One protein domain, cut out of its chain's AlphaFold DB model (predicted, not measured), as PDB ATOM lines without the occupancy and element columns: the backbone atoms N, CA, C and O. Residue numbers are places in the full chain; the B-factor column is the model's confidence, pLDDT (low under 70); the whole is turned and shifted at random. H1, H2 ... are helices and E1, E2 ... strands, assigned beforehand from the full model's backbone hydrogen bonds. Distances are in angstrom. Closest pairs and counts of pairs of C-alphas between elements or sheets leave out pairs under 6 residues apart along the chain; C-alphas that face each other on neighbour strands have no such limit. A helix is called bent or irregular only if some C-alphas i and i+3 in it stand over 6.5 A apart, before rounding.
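What this domain is: This is residues 160 to 236 of the 270 residues of the protein "Hypothetical protein" of Symbiodinium sp. CCMP2592 (UniProt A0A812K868). A long two-stranded hairpin, E1 and E2, makes an arm that runs away from a loose head of three helices. In the head the long helix H2 has H1 at its first residues and the short H3 near its last ones. The printed part has 77 residues, with named elements in the order H1, H2, H3, E1, E2; the class is mixed, helices and strands, and the sheet E1 - E2 is antiparallel. The whole is loose, with a radius of gyration of the C-alphas of 16.1 A, and elongated, spanning 50 by 30 by 22 A.

How they stand to each other: H1, residues 161 to 165, and H2, residues 169 to 186, touch only at the corner by their link, and only just, with 3 pairs of C-alphas within 8 A; the closest are those of Ser 162 and Leu 169, 5.9 A apart. H2 is irregular, with C-alphas 170 and 173 7.5 A apart, and has a kink of 25 degrees near residue 176. H3, residues 191 to 197, is close to H2 but not clearly touching; their closest C-alphas, of Cys 184 and Val 193, are 5.7 A apart, and they run opposite ways at a steep tilt of 66 degrees. E1, residues 209 to 217, and E2, residues 223 to 231, form an antiparallel hairpin at 162 degrees, with N 210 and O 230 at 2.8 A and N 226 and O 214 at 2.9 A, within hydrogen-bond range. The closest C-alphas of H1 and E2, of Ile 165 and Ser 231, are 5.3 A apart. H2 is apart from both E1 and E2. In H1 and H3 every O i to N i+4 pair is within hydrogen-bond range; in H2, 11 of 14 are.

Where its parts are: H1 begins at C-alpha 161, (-5.112, 55.236, 33.615). H2 is 25.7 A long, E1 25.6 A and E2 26.5 A; H3 is 10.4 A and H1 6.6 A. E2 ends at C-alpha 231, (5.398, 52.396, 33.092).

The domain as a whole: The C-alphas farthest apart, of Thr 198 and Lys 220, are 51.2 A apart. The printed part has no cut, and the link from H3 to E1, 11 residues, is long. Residues 186 to 191 stand free. The pLDDT is under 70 at residues 219 and 236.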
ATOM      1  N   LYS A 160      -7.554  58.631  33.470       92.25
ATOM      2  CA  LYS A 160      -6.111  58.918  33.396       92.25
ATOM      3  C   LYS A 160      -5.254  57.669  33.477       92.25
ATOM      4  O   LYS A 160      -4.031  57.773  33.552       92.25
ATOM      5  N   PHE A 161      -5.852  56.485  33.451       92.44
ATOM      6  CA  PHE A 161      -5.112  55.236  33.615       92.44
ATOM      7  C   PHE A 161      -4.087  54.988  32.494       92.44
ATOM      8  O   PHE A 161      -3.021  54.426  32.738       92.44
ATOM      9  N   SER A 162      -4.336  55.521  31.295       92.50
ATOM     10  CA  SER A 162      -3.376  55.528  30.182       92.50
ATOM     11  C   SER A 162      -2.028  56.174  30.540       92.50
ATOM     12  O   SER A 162      -0.993  55.768  30.015       92.50
ATOM     13  N   THR A 163      -1.999  57.123  31.485       88.94
ATOM     14  CA  THR A 163      -0.750  57.736  31.977       88.94
ATOM     15  C   THR A 163       0.097  56.778  32.813       88.94
ATOM     16  O   THR A 163       1.321  56.876  32.797       88.94
ATOM     17  N   VAL A 164      -0.543  55.825  33.498       90.81
ATOM     18  CA  VAL A 164       0.128  54.795  34.298       90.81
ATOM     19  C   VAL A 164       0.707  53.710  33.402       90.81
ATOM     20  O   VAL A 164       1.832  53.281  33.627       90.81
ATOM     21  N   ILE A 165      -0.045  53.288  32.380       92.38
ATOM     22  CA  ILE A 165       0.390  52.252  31.428       92.38
ATOM     23  C   ILE A 165       1.381  52.829  30.403       92.38
ATOM     24  O   ILE A 165       2.176  52.098  29.818       92.38
ATOM     25  N   GLY A 166       1.373  54.146  30.187       90.69
ATOM     26  CA  GLY A 166       2.250  54.810  29.221       90.69
ATOM     27  C   GLY A 166       1.804  54.658  27.762       90.69
ATOM     28  O   GLY A 166       2.591  54.938  26.858       90.69
ATOM     29  N   MET A 167       0.560  54.227  27.520       92.06
ATOM     30  CA  MET A 167      -0.027  54.037  26.186       92.06
ATOM     31  C   MET A 167      -1.569  54.140  26.210       92.06
ATOM     32  O   MET A 167      -2.166  54.046  27.287       92.06
ATOM     33  N   PRO A 168      -2.229  54.314  25.047       92.75
ATOM     34  CA  PRO A 168      -3.689  54.254  24.936       92.75
ATOM     35  C   PRO A 168      -4.252  52.883  25.340       92.75
ATOM     36  O   PRO A 168      -3.664  51.849  25.007       92.75
ATOM     37  N   LEU A 169      -5.403  52.874  26.019       92.50
ATOM     38  CA  LEU A 169      -6.013  51.657  26.574       92.50
ATOM     39  C   LEU A 169      -6.407  50.647  25.495       92.50
ATOM     40  O   LEU A 169      -6.249  49.447  25.690       92.50
ATOM     41  N   GLU A 170      -6.839  51.126  24.331       94.31
ATOM     42  CA  GLU A 170      -7.249  50.309  23.184       94.31
ATOM     43  C   GLU A 170      -6.098  49.449  22.652       94.31
ATOM     44  O   GLU A 170      -6.314  48.403  22.049       94.31
ATOM     45  N   SER A 171      -4.868  49.911  22.875       93.50
ATOM     46  CA  SER A 171      -3.638  49.260  22.426       93.50
ATOM     47  C   SER A 171      -2.910  48.500  23.538       93.50
ATOM     48  O   SER A 171      -1.868  47.900  23.271       93.50
ATOM     49  N   ALA A 172      -3.426  48.552  24.771       94.88
ATOM     50  CA  ALA A 172      -2.711  48.094  25.955       94.88
ATOM     51  C   ALA A 172      -2.562  46.574  26.001       94.88
ATOM     52  O   ALA A 172      -1.447  46.095  26.167       94.88
ATOM     53  N   THR A 173      -3.644  45.820  25.799       96.88
ATOM     54  CA  THR A 173      -3.640  44.355  25.946       96.88
ATOM     55  C   THR A 173      -2.546  43.692  25.112       96.88
ATOM     56  O   THR A 173      -1.707  42.989  25.664       96.88
ATOM     57  N   VAL A 174      -2.484  44.001  23.813       96.62
ATOM     58  CA  VAL A 174      -1.495  43.407  22.896       96.62
ATOM     59  C   VAL A 174      -0.063  43.775  23.299       96.62
ATOM     60  O   VAL A 174       0.813  42.920  23.354       96.62
ATOM     61  N   GLN A 175       0.186  45.041  23.648       95.50
ATOM     62  CA  GLN A 175       1.528  45.490  24.039       95.50
ATOM     63  C   GLN A 175       1.985  44.917  25.384       95.50
ATOM     64  O   GLN A 175       3.178  44.685  25.584       95.50
ATOM     65  N   LEU A 176       1.056  44.703  26.318       97.19
ATOM     66  CA  LEU A 176       1.347  44.069  27.600       97.19
ATOM     67  C   LEU A 176       1.658  42.581  27.414       97.19
ATOM     68  O   LEU A 176       2.640  42.098  27.978       97.19
ATOM     69  N   GLU A 177       0.895  41.871  26.581       97.88
ATOM     70  CA  GLU A 177       1.187  40.481  26.207       97.88
ATOM     71  C   GLU A 177       2.570  40.342  25.560       97.88
ATOM     72  O   GLU A 177       3.356  39.477  25.967       97.88
ATOM     73  N   ASP A 178       2.908  41.226  24.618       97.12
ATOM     74  CA  ASP A 178       4.226  41.263  23.976       97.12
ATOM     75  C   ASP A 178       5.336  41.508  25.008       97.12
ATOM     76  O   ASP A 178       6.318  40.757  25.070       97.12
ATOM     77  N   TYR A 179       5.168  42.514  25.875       97.06
ATOM     78  CA  TYR A 179       6.118  42.807  26.950       97.06
ATOM     79  C   TYR A 179       6.363  41.580  27.833       97.06
ATOM     80  O   TYR A 179       7.516  41.187  28.045       97.06
ATOM     81  N   TRP A 180       5.298  40.946  28.332       98.06
ATOM     82  CA  TRP A 180       5.421  39.804  29.235       98.06
ATOM     83  C   TRP A 180       5.975  38.571  28.538       98.06
ATOM     84  O   TRP A 180       6.729  37.822  29.160       98.06
ATOM     85  N   THR A 181       5.692  38.388  27.249       98.25
ATOM     86  CA  THR A 181       6.305  37.332  26.438       98.25
ATOM     87  C   THR A 181       7.826  37.485  26.418       98.25
ATOM     88  O   THR A 181       8.554  36.541  26.740       98.25
ATOM     89  N   HIS A 182       8.333  38.683  26.119       98.06
ATOM     90  CA  HIS A 182       9.773  38.948  26.125       98.06
ATOM     91  C   HIS A 182      10.381  38.855  27.529       98.06
ATOM     92  O   HIS A 182      11.418  38.209  27.705       98.06
ATOM     93  N   PHE A 183       9.714  39.421  28.537       98.00
ATOM     94  CA  PHE A 183      10.168  39.370  29.925       98.00
ATOM     95  C   PHE A 183      10.298  37.925  30.425       98.00
ATOM     96  O   PHE A 183      11.342  37.548  30.953       98.00
ATOM     97  N   CYS A 184       9.281  37.086  30.214       98.12
ATOM     98  CA  CYS A 184       9.293  35.688  30.651       98.12
ATOM     99  C   CYS A 184      10.356  34.857  29.920       98.12
ATOM    100  O   CYS A 184      10.917  33.923  30.497       98.12
ATOM    101  N   ASN A 185      10.656  35.196  28.663       98.06
ATOM    102  CA  ASN A 185      11.725  34.551  27.906       98.06
ATOM    103  C   ASN A 185      13.113  34.875  28.472       98.06
ATOM    104  O   ASN A 185      13.961  33.978  28.524       98.06
ATOM    105  N   GLN A 186      13.323  36.122  28.908       98.31
ATOM    106  CA  GLN A 186      14.581  36.602  29.481       98.31
ATOM    107  C   GLN A 186      14.764  36.184  30.951       98.31
ATOM    108  O   GLN A 186      15.857  35.783  31.340       98.31
ATOM    109  N   TYR A 187      13.697  36.219  31.753       97.88
ATOM    110  CA  TYR A 187      13.717  35.983  33.201       97.88
ATOM    111  C   TYR A 187      12.856  34.776  33.586       97.88
ATOM    112  O   TYR A 187      11.875  34.888  34.318       97.88
ATOM    113  N   ARG A 188      13.237  33.595  33.094       98.06
ATOM    114  CA  ARG A 188      12.439  32.356  33.207       98.06
ATOM    115  C   ARG A 188      12.143  31.903  34.639       98.06
ATOM    116  O   ARG A 188      11.173  31.180  34.846       98.06
ATOM    117  N   GLU A 189      12.982  32.300  35.589       97.88
ATOM    118  CA  GLU A 189      12.871  31.941  37.010       97.88
ATOM    119  C   GLU A 189      12.055  32.957  37.824       97.88
ATOM    120  O   GLU A 189      11.819  32.749  39.012       97.88
ATOM    121  N   HIS A 190      11.612  34.062  37.212       97.88
ATOM    122  CA  HIS A 190      10.832  35.070  37.920       97.88
ATOM    123  C   HIS A 190       9.459  34.497  38.336       97.88
ATOM    124  O   HIS A 190       8.792  33.887  37.497       97.88
ATOM    125  N   PRO A 191       8.976  34.721  39.577       97.62
ATOM    126  CA  PRO A 191       7.726  34.130  40.074       97.62
ATOM    127  C   PRO A 191       6.509  34.350  39.162       97.62
ATOM    128  O   PRO A 191       5.737  33.424  38.925       97.62
ATOM    129  N   ILE A 192       6.409  35.541  38.557       97.62
ATOM    130  CA  ILE A 192       5.315  35.898  37.637       97.62
ATOM    131  C   ILE A 192       5.182  34.950  36.435       97.62
ATOM    132  O   ILE A 192       4.092  34.787  35.896       97.62
ATOM    133  N   VAL A 193       6.274  34.299  36.015       98.25
ATOM    134  CA  VAL A 193       6.264  33.365  34.882       98.25
ATOM    135  C   VAL A 193       5.366  32.174  35.196       98.25
ATOM    136  O   VAL A 193       4.636  31.708  34.323       98.25
ATOM    137  N   ASN A 194       5.411  31.668  36.431       98.06
ATOM    138  CA  ASN A 194       4.544  30.576  36.852       98.06
ATOM    139  C   ASN A 194       3.082  31.032  36.927       98.06
ATOM    140  O   ASN A 194       2.201  30.318  36.454       98.06
ATOM    141  N   ASP A 195       2.832  32.231  37.448       98.38
ATOM    142  CA  ASP A 195       1.478  32.776  37.582       98.38
ATOM    143  C   ASP A 195       0.815  33.004  36.215       98.38
ATOM    144  O   ASP A 195      -0.351  32.659  36.029       98.38
ATOM    145  N   ILE A 196       1.574  33.481  35.221       98.19
ATOM    146  CA  ILE A 196       1.105  33.608  33.834       98.19
ATOM    147  C   ILE A 196       0.868  32.222  33.214       98.19
ATOM    148  O   ILE A 196      -0.194  31.966  32.652       98.19
ATOM    149  N   LYS A 197       1.821  31.285  33.345       97.56
ATOM    150  CA  LYS A 197       1.701  29.928  32.766       97.56
ATOM    151  C   LYS A 197       0.530  29.130  33.330       97.56
ATOM    152  O   LYS A 197      -0.061  28.327  32.614       97.56
ATOM    153  N   THR A 198       0.235  29.309  34.613       98.00
ATOM    154  CA  THR A 198      -0.870  28.628  35.299       98.00
ATOM    155  C   THR A 198      -2.207  29.351  35.133       98.00
ATOM    156  O   THR A 198      -3.229  28.824  35.564       98.00
ATOM    157  N   GLY A 199      -2.222  30.525  34.491       97.69
ATOM    158  CA  GLY A 199      -3.427  31.328  34.288       97.69
ATOM    159  C   GLY A 199      -3.934  32.023  35.554       97.69
ATOM    160  O   GLY A 199      -5.082  32.453  35.590       97.69
ATOM    161  N   VAL A 200      -3.103  32.132  36.598       98.00
ATOM    162  CA  VAL A 200      -3.418  32.905  37.813       98.00
ATOM    163  C   VAL A 200      -3.485  34.397  37.491       98.00
ATOM    164  O   VAL A 200      -4.295  35.118  38.074       98.00
ATOM    165  N   VAL A 201      -2.653  34.857  36.553       97.69
ATOM    166  CA  VAL A 201      -2.625  36.246  36.089       97.69
ATOM    167  C   VAL A 201      -2.718  36.288  34.569       97.69
ATOM    168  O   VAL A 201      -2.026  35.545  33.876       97.69
ATOM    169  N   ASP A 202      -3.556  37.188  34.064       98.00
ATOM    170  CA  ASP A 202      -3.668  37.477  32.638       98.00
ATOM    171  C   ASP A 202      -2.604  38.515  32.224       98.00
ATOM    172  O   ASP A 202      -2.660  39.659  32.699       98.00
ATOM    173  N   PRO A 203      -1.637  38.160  31.354       97.81
ATOM    174  CA  PRO A 203      -0.593  39.084  30.921       97.81
ATOM    175  C   PRO A 203      -1.149  40.314  30.187       97.81
ATOM    176  O   PRO A 203      -0.563  41.389  30.307       97.81
ATOM    177  N   GLY A 204      -2.296  40.209  29.507       97.44
ATOM    178  CA  GLY A 204      -2.934  41.329  28.810       97.44
ATOM    179  C   GLY A 204      -3.543  42.388  29.736       97.44
ATOM    180  O   GLY A 204      -3.866  43.489  29.292       97.44
ATOM    181  N   HIS A 205      -3.663  42.085  31.031       95.69
ATOM    182  CA  HIS A 205      -4.180  42.989  32.066       95.69
ATOM    183  C   HIS A 205      -3.160  43.253  33.187       95.69
ATOM    184  O   HIS A 205      -3.492  43.856  34.212       95.69
ATOM    185  N   LEU A 206      -1.909  42.824  33.004       96.06
ATOM    186  CA  LEU A 206      -0.841  42.978  33.982       96.06
ATOM    187  C   LEU A 206       0.062  44.157  33.602       96.06
ATOM    188  O   LEU A 206       0.865  44.062  32.682       96.06
ATOM    189  N   VAL A 207      -0.037  45.275  34.321       94.88
ATOM    190  CA  VAL A 207       0.750  46.486  34.020       94.88
ATOM    191  C   VAL A 207       2.130  46.414  34.693       94.88
ATOM    192  O   VAL A 207       2.192  46.402  35.926       94.88
ATOM    193  N   PRO A 208       3.245  46.405  33.939       95.62
ATOM    194  CA  PRO A 208       4.578  46.454  34.523       95.62
ATOM    195  C   PRO A 208       4.921  47.885  34.952       95.62
ATOM    196  O   PRO A 208       4.890  48.828  34.155       95.62
ATOM    197  N   LEU A 209       5.266  48.049  36.226       93.81
ATOM    198  CA  LEU A 209       5.540  49.350  36.829       93.81
ATOM    199  C   LEU A 209       6.924  49.372  37.466       93.81
ATOM    200  O   LEU A 209       7.263  48.517  38.281       93.81
ATOM    201  N   ASN A 210       7.684  50.412  37.140       93.31
ATOM    202  CA  ASN A 210       8.870  50.810  37.873       93.31
ATOM    203  C   ASN A 210       8.445  51.820  38.940       93.31
ATOM    204  O   ASN A 210       7.898  52.880  38.624       93.31
ATOM    205  N   VAL A 211       8.693  51.482  40.202       92.50
ATOM    206  CA  VAL A 211       8.395  52.356  41.336       92.50
ATOM    207  C   VAL A 211       9.707  52.774  41.975       92.50
ATOM    208  O   VAL A 211      10.510  51.934  42.378       92.50
ATOM    209  N   HIS A 212       9.918  54.080  42.065       93.62
ATOM    210  CA  HIS A 212      11.053  54.673  42.751       93.62
ATOM    211  C   HIS A 212      10.547  55.557  43.888       93.62
ATOM    212  O   HIS A 212       9.566  56.278  43.728       93.62
ATOM    213  N   GLY A 213      11.200  55.482  45.042       92.44
ATOM    214  CA  GLY A 213      10.889  56.310  46.198       92.44
ATOM    215  C   GLY A 213      12.134  57.039  46.665       92.44
ATOM    216  O   GLY A 213      13.170  56.403  46.845       92.44
ATOM    217  N   ASP A 214      12.010  58.345  46.878       91.19
ATOM    218  CA  ASP A 214      13.067  59.182  47.432       91.19
ATOM    219  C   ASP A 214      12.580  59.916  48.688       91.19
ATOM    220  O   ASP A 214      11.426  60.354  48.787       91.19
ATOM    221  N   GLY A 215      13.469  60.011  49.671       88.00
ATOM    222  CA  GLY A 215      13.243  60.685  50.939       88.00
ATOM    223  C   GLY A 215      13.855  62.077  50.902       88.00
ATOM    224  O   GLY A 215      15.063  62.241  50.778       88.00
ATOM    225  N   GLY A 216      13.021  63.094  51.064       83.44
ATOM    226  CA  GLY A 216      13.425  64.487  51.099       83.44
ATOM    227  C   GLY A 216      13.034  65.183  52.395       83.44
ATOM    228  O   GLY A 216      12.407  64.633  53.304       83.44
ATOM    229  N   ARG A 217      13.385  66.463  52.461       77.38
ATOM    230  CA  ARG A 217      12.867  67.387  53.466       77.38
ATOM    231  C   ARG A 217      12.306  68.612  52.771       77.38
ATOM    232  O   ARG A 217      12.920  69.145  51.853       77.38
ATOM    233  N   THR A 218      11.153  69.075  53.234       72.50
ATOM    234  CA  THR A 218      10.627  70.380  52.838       72.50
ATOM    235  C   THR A 218      11.498  71.493  53.418       72.50
ATOM    236  O   THR A 218      12.271  71.280  54.357       72.50
ATOM    237  N   TYR A 219      11.312  72.722  52.930       65.31
ATOM    238  CA  TYR A 219      11.957  73.911  53.495       65.31
ATOM    239  C   TYR A 219      11.745  74.039  55.015       65.31
ATOM    240  O   TYR A 219      12.648  74.403  55.765       65.31
ATOM    241  N   LYS A 220      10.559  73.654  55.504       74.50
ATOM    242  CA  LYS A 220      10.216  73.668  56.935       74.50
ATOM    243  C   LYS A 220      10.784  72.468  57.704       74.50
ATOM    244  O   LYS A 220      10.338  72.198  58.817       74.50
ATOM    245  N   ARG A 221      11.750  71.749  57.119       79.31
ATOM    246  CA  ARG A 221      12.374  70.530  57.654       79.31
ATOM    247  C   ARG A 221      11.371  69.414  57.953       79.31
ATOM    248  O   ARG A 221      11.665  68.541  58.763       79.31
ATOM    249  N   GLN A 222      10.201  69.444  57.320       77.31
ATOM    250  CA  GLN A 222       9.252  68.339  57.410       77.31
ATOM    251  C   GLN A 222       9.706  67.243  56.457       77.31
ATOM    252  O   GLN A 222      10.219  67.540  55.379       77.31
ATOM    253  N   GLU A 223       9.541  65.993  56.859       83.94
ATOM    254  CA  GLU A 223       9.861  64.859  56.000       83.94
ATOM    255  C   GLU A 223       8.922  64.851  54.790       83.94
ATOM    256  O   GLU A 223       7.723  65.114  54.907       83.94
ATOM    257  N   LEU A 224       9.495  64.608  53.616       85.44
ATOM    258  CA  LEU A 224       8.782  64.485  52.353       85.44
ATOM    259  C   LEU A 224       9.167  63.146  51.738       85.44
ATOM    260  O   LEU A 224      10.347  62.822  51.675       85.44
ATOM    261  N   MET A 225       8.192  62.393  51.247       86.81
ATOM    262  CA  MET A 225       8.452  61.209  50.438       86.81
ATOM    263  C   MET A 225       7.962  61.480  49.023       86.81
ATOM    264  O   MET A 225       6.794  61.819  48.821       86.81
ATOM    265  N   VAL A 226       8.853  61.340  48.050       88.38
ATOM    266  CA  VAL A 226       8.524  61.444  46.631       88.38
ATOM    267  C   VAL A 226       8.451  60.031  46.079       88.38
ATOM    268  O   VAL A 226       9.448  59.319  46.059       88.38
ATOM    269  N   LEU A 227       7.261  59.618  45.641       90.94
ATOM    270  CA  LEU A 227       7.061  58.346  44.954       90.94
ATOM    271  C   LEU A 227       6.852  58.608  43.466       90.94
ATOM    272  O   LEU A 227       5.903  59.281  43.067       90.94
ATOM    273  N   GLN A 228       7.726  58.044  42.647       91.25
ATOM    274  CA  GLN A 228       7.674  58.113  41.200       91.25
ATOM    275  C   GLN A 228       7.225  56.765  40.638       91.25
ATOM    276  O   GLN A 228       7.837  55.730  40.890       91.25
ATOM    277  N   TRP A 229       6.147  56.809  39.860       91.50
ATOM    278  CA  TRP A 229       5.554  55.662  39.184       91.50
ATOM    279  C   TRP A 229       5.798  55.818  37.692       91.50
ATOM    280  O   TRP A 229       5.433  56.839  37.109       91.50
ATOM    281  N   GLN A 230       6.437  54.832  37.077       91.12
ATOM    282  CA  GLN A 230       6.712  54.842  35.647       91.12
ATOM    283  C   GLN A 230       6.286  53.523  35.034       91.12
ATOM    284  O   GLN A 230       6.628  52.460  35.553       91.12
ATOM    285  N   SER A 231       5.594  53.589  33.902       92.69
ATOM    286  CA  SER A 231       5.398  52.396  33.092       92.69
ATOM    287  C   SER A 231       6.743  51.850  32.627       92.69
ATOM    288  O   SER A 231       7.630  52.614  32.232       92.69
ATOM    289  N   ALA A 232       6.891  50.526  32.650       93.50
ATOM    290  CA  ALA A 232       8.007  49.870  31.979       93.50
ATOM    291  C   ALA A 232       7.826  49.839  30.451       93.50
ATOM    292  O   ALA A 232       8.790  49.578  29.732       93.50
ATOM    293  N   VAL A 233       6.613  50.113  29.958       91.19
ATOM    294  CA  VAL A 233       6.286  50.153  28.530       91.19
ATOM    295  C   VAL A 233       5.985  51.589  28.105       91.19
ATOM    296  O   VAL A 233       5.396  52.377  28.841       91.19
ATOM    297  N   GLY A 234       6.399  51.956  26.900       84.12
ATOM    298  CA  GLY A 234       6.112  53.265  26.331       84.12
ATOM    299  C   GLY A 234       7.204  53.730  25.383       84.12
ATOM    300  O   GLY A 234       8.238  53.093  25.211       84.12
ATOM    301  N   ALA A 235       6.986  54.891  24.769       70.31
ATOM    302  CA  ALA A 235       7.880  55.434  23.746       70.31
ATOM    303  C   ALA A 235       9.249  55.920  24.272       70.31
ATOM    304  O   ALA A 235      10.059  56.409  23.481       70.31
ATOM    305  N   GLY A 236       9.489  55.833  25.585       67.25
ATOM    306  CA  GLY A 236      10.615  56.478  26.254       67.25
ATOM    307  C   GLY A 236      10.584  58.008  26.120       67.25
ATOM    308  O   GLY A 236       9.730  58.600  25.461       67.25
TER     309      GLY A 236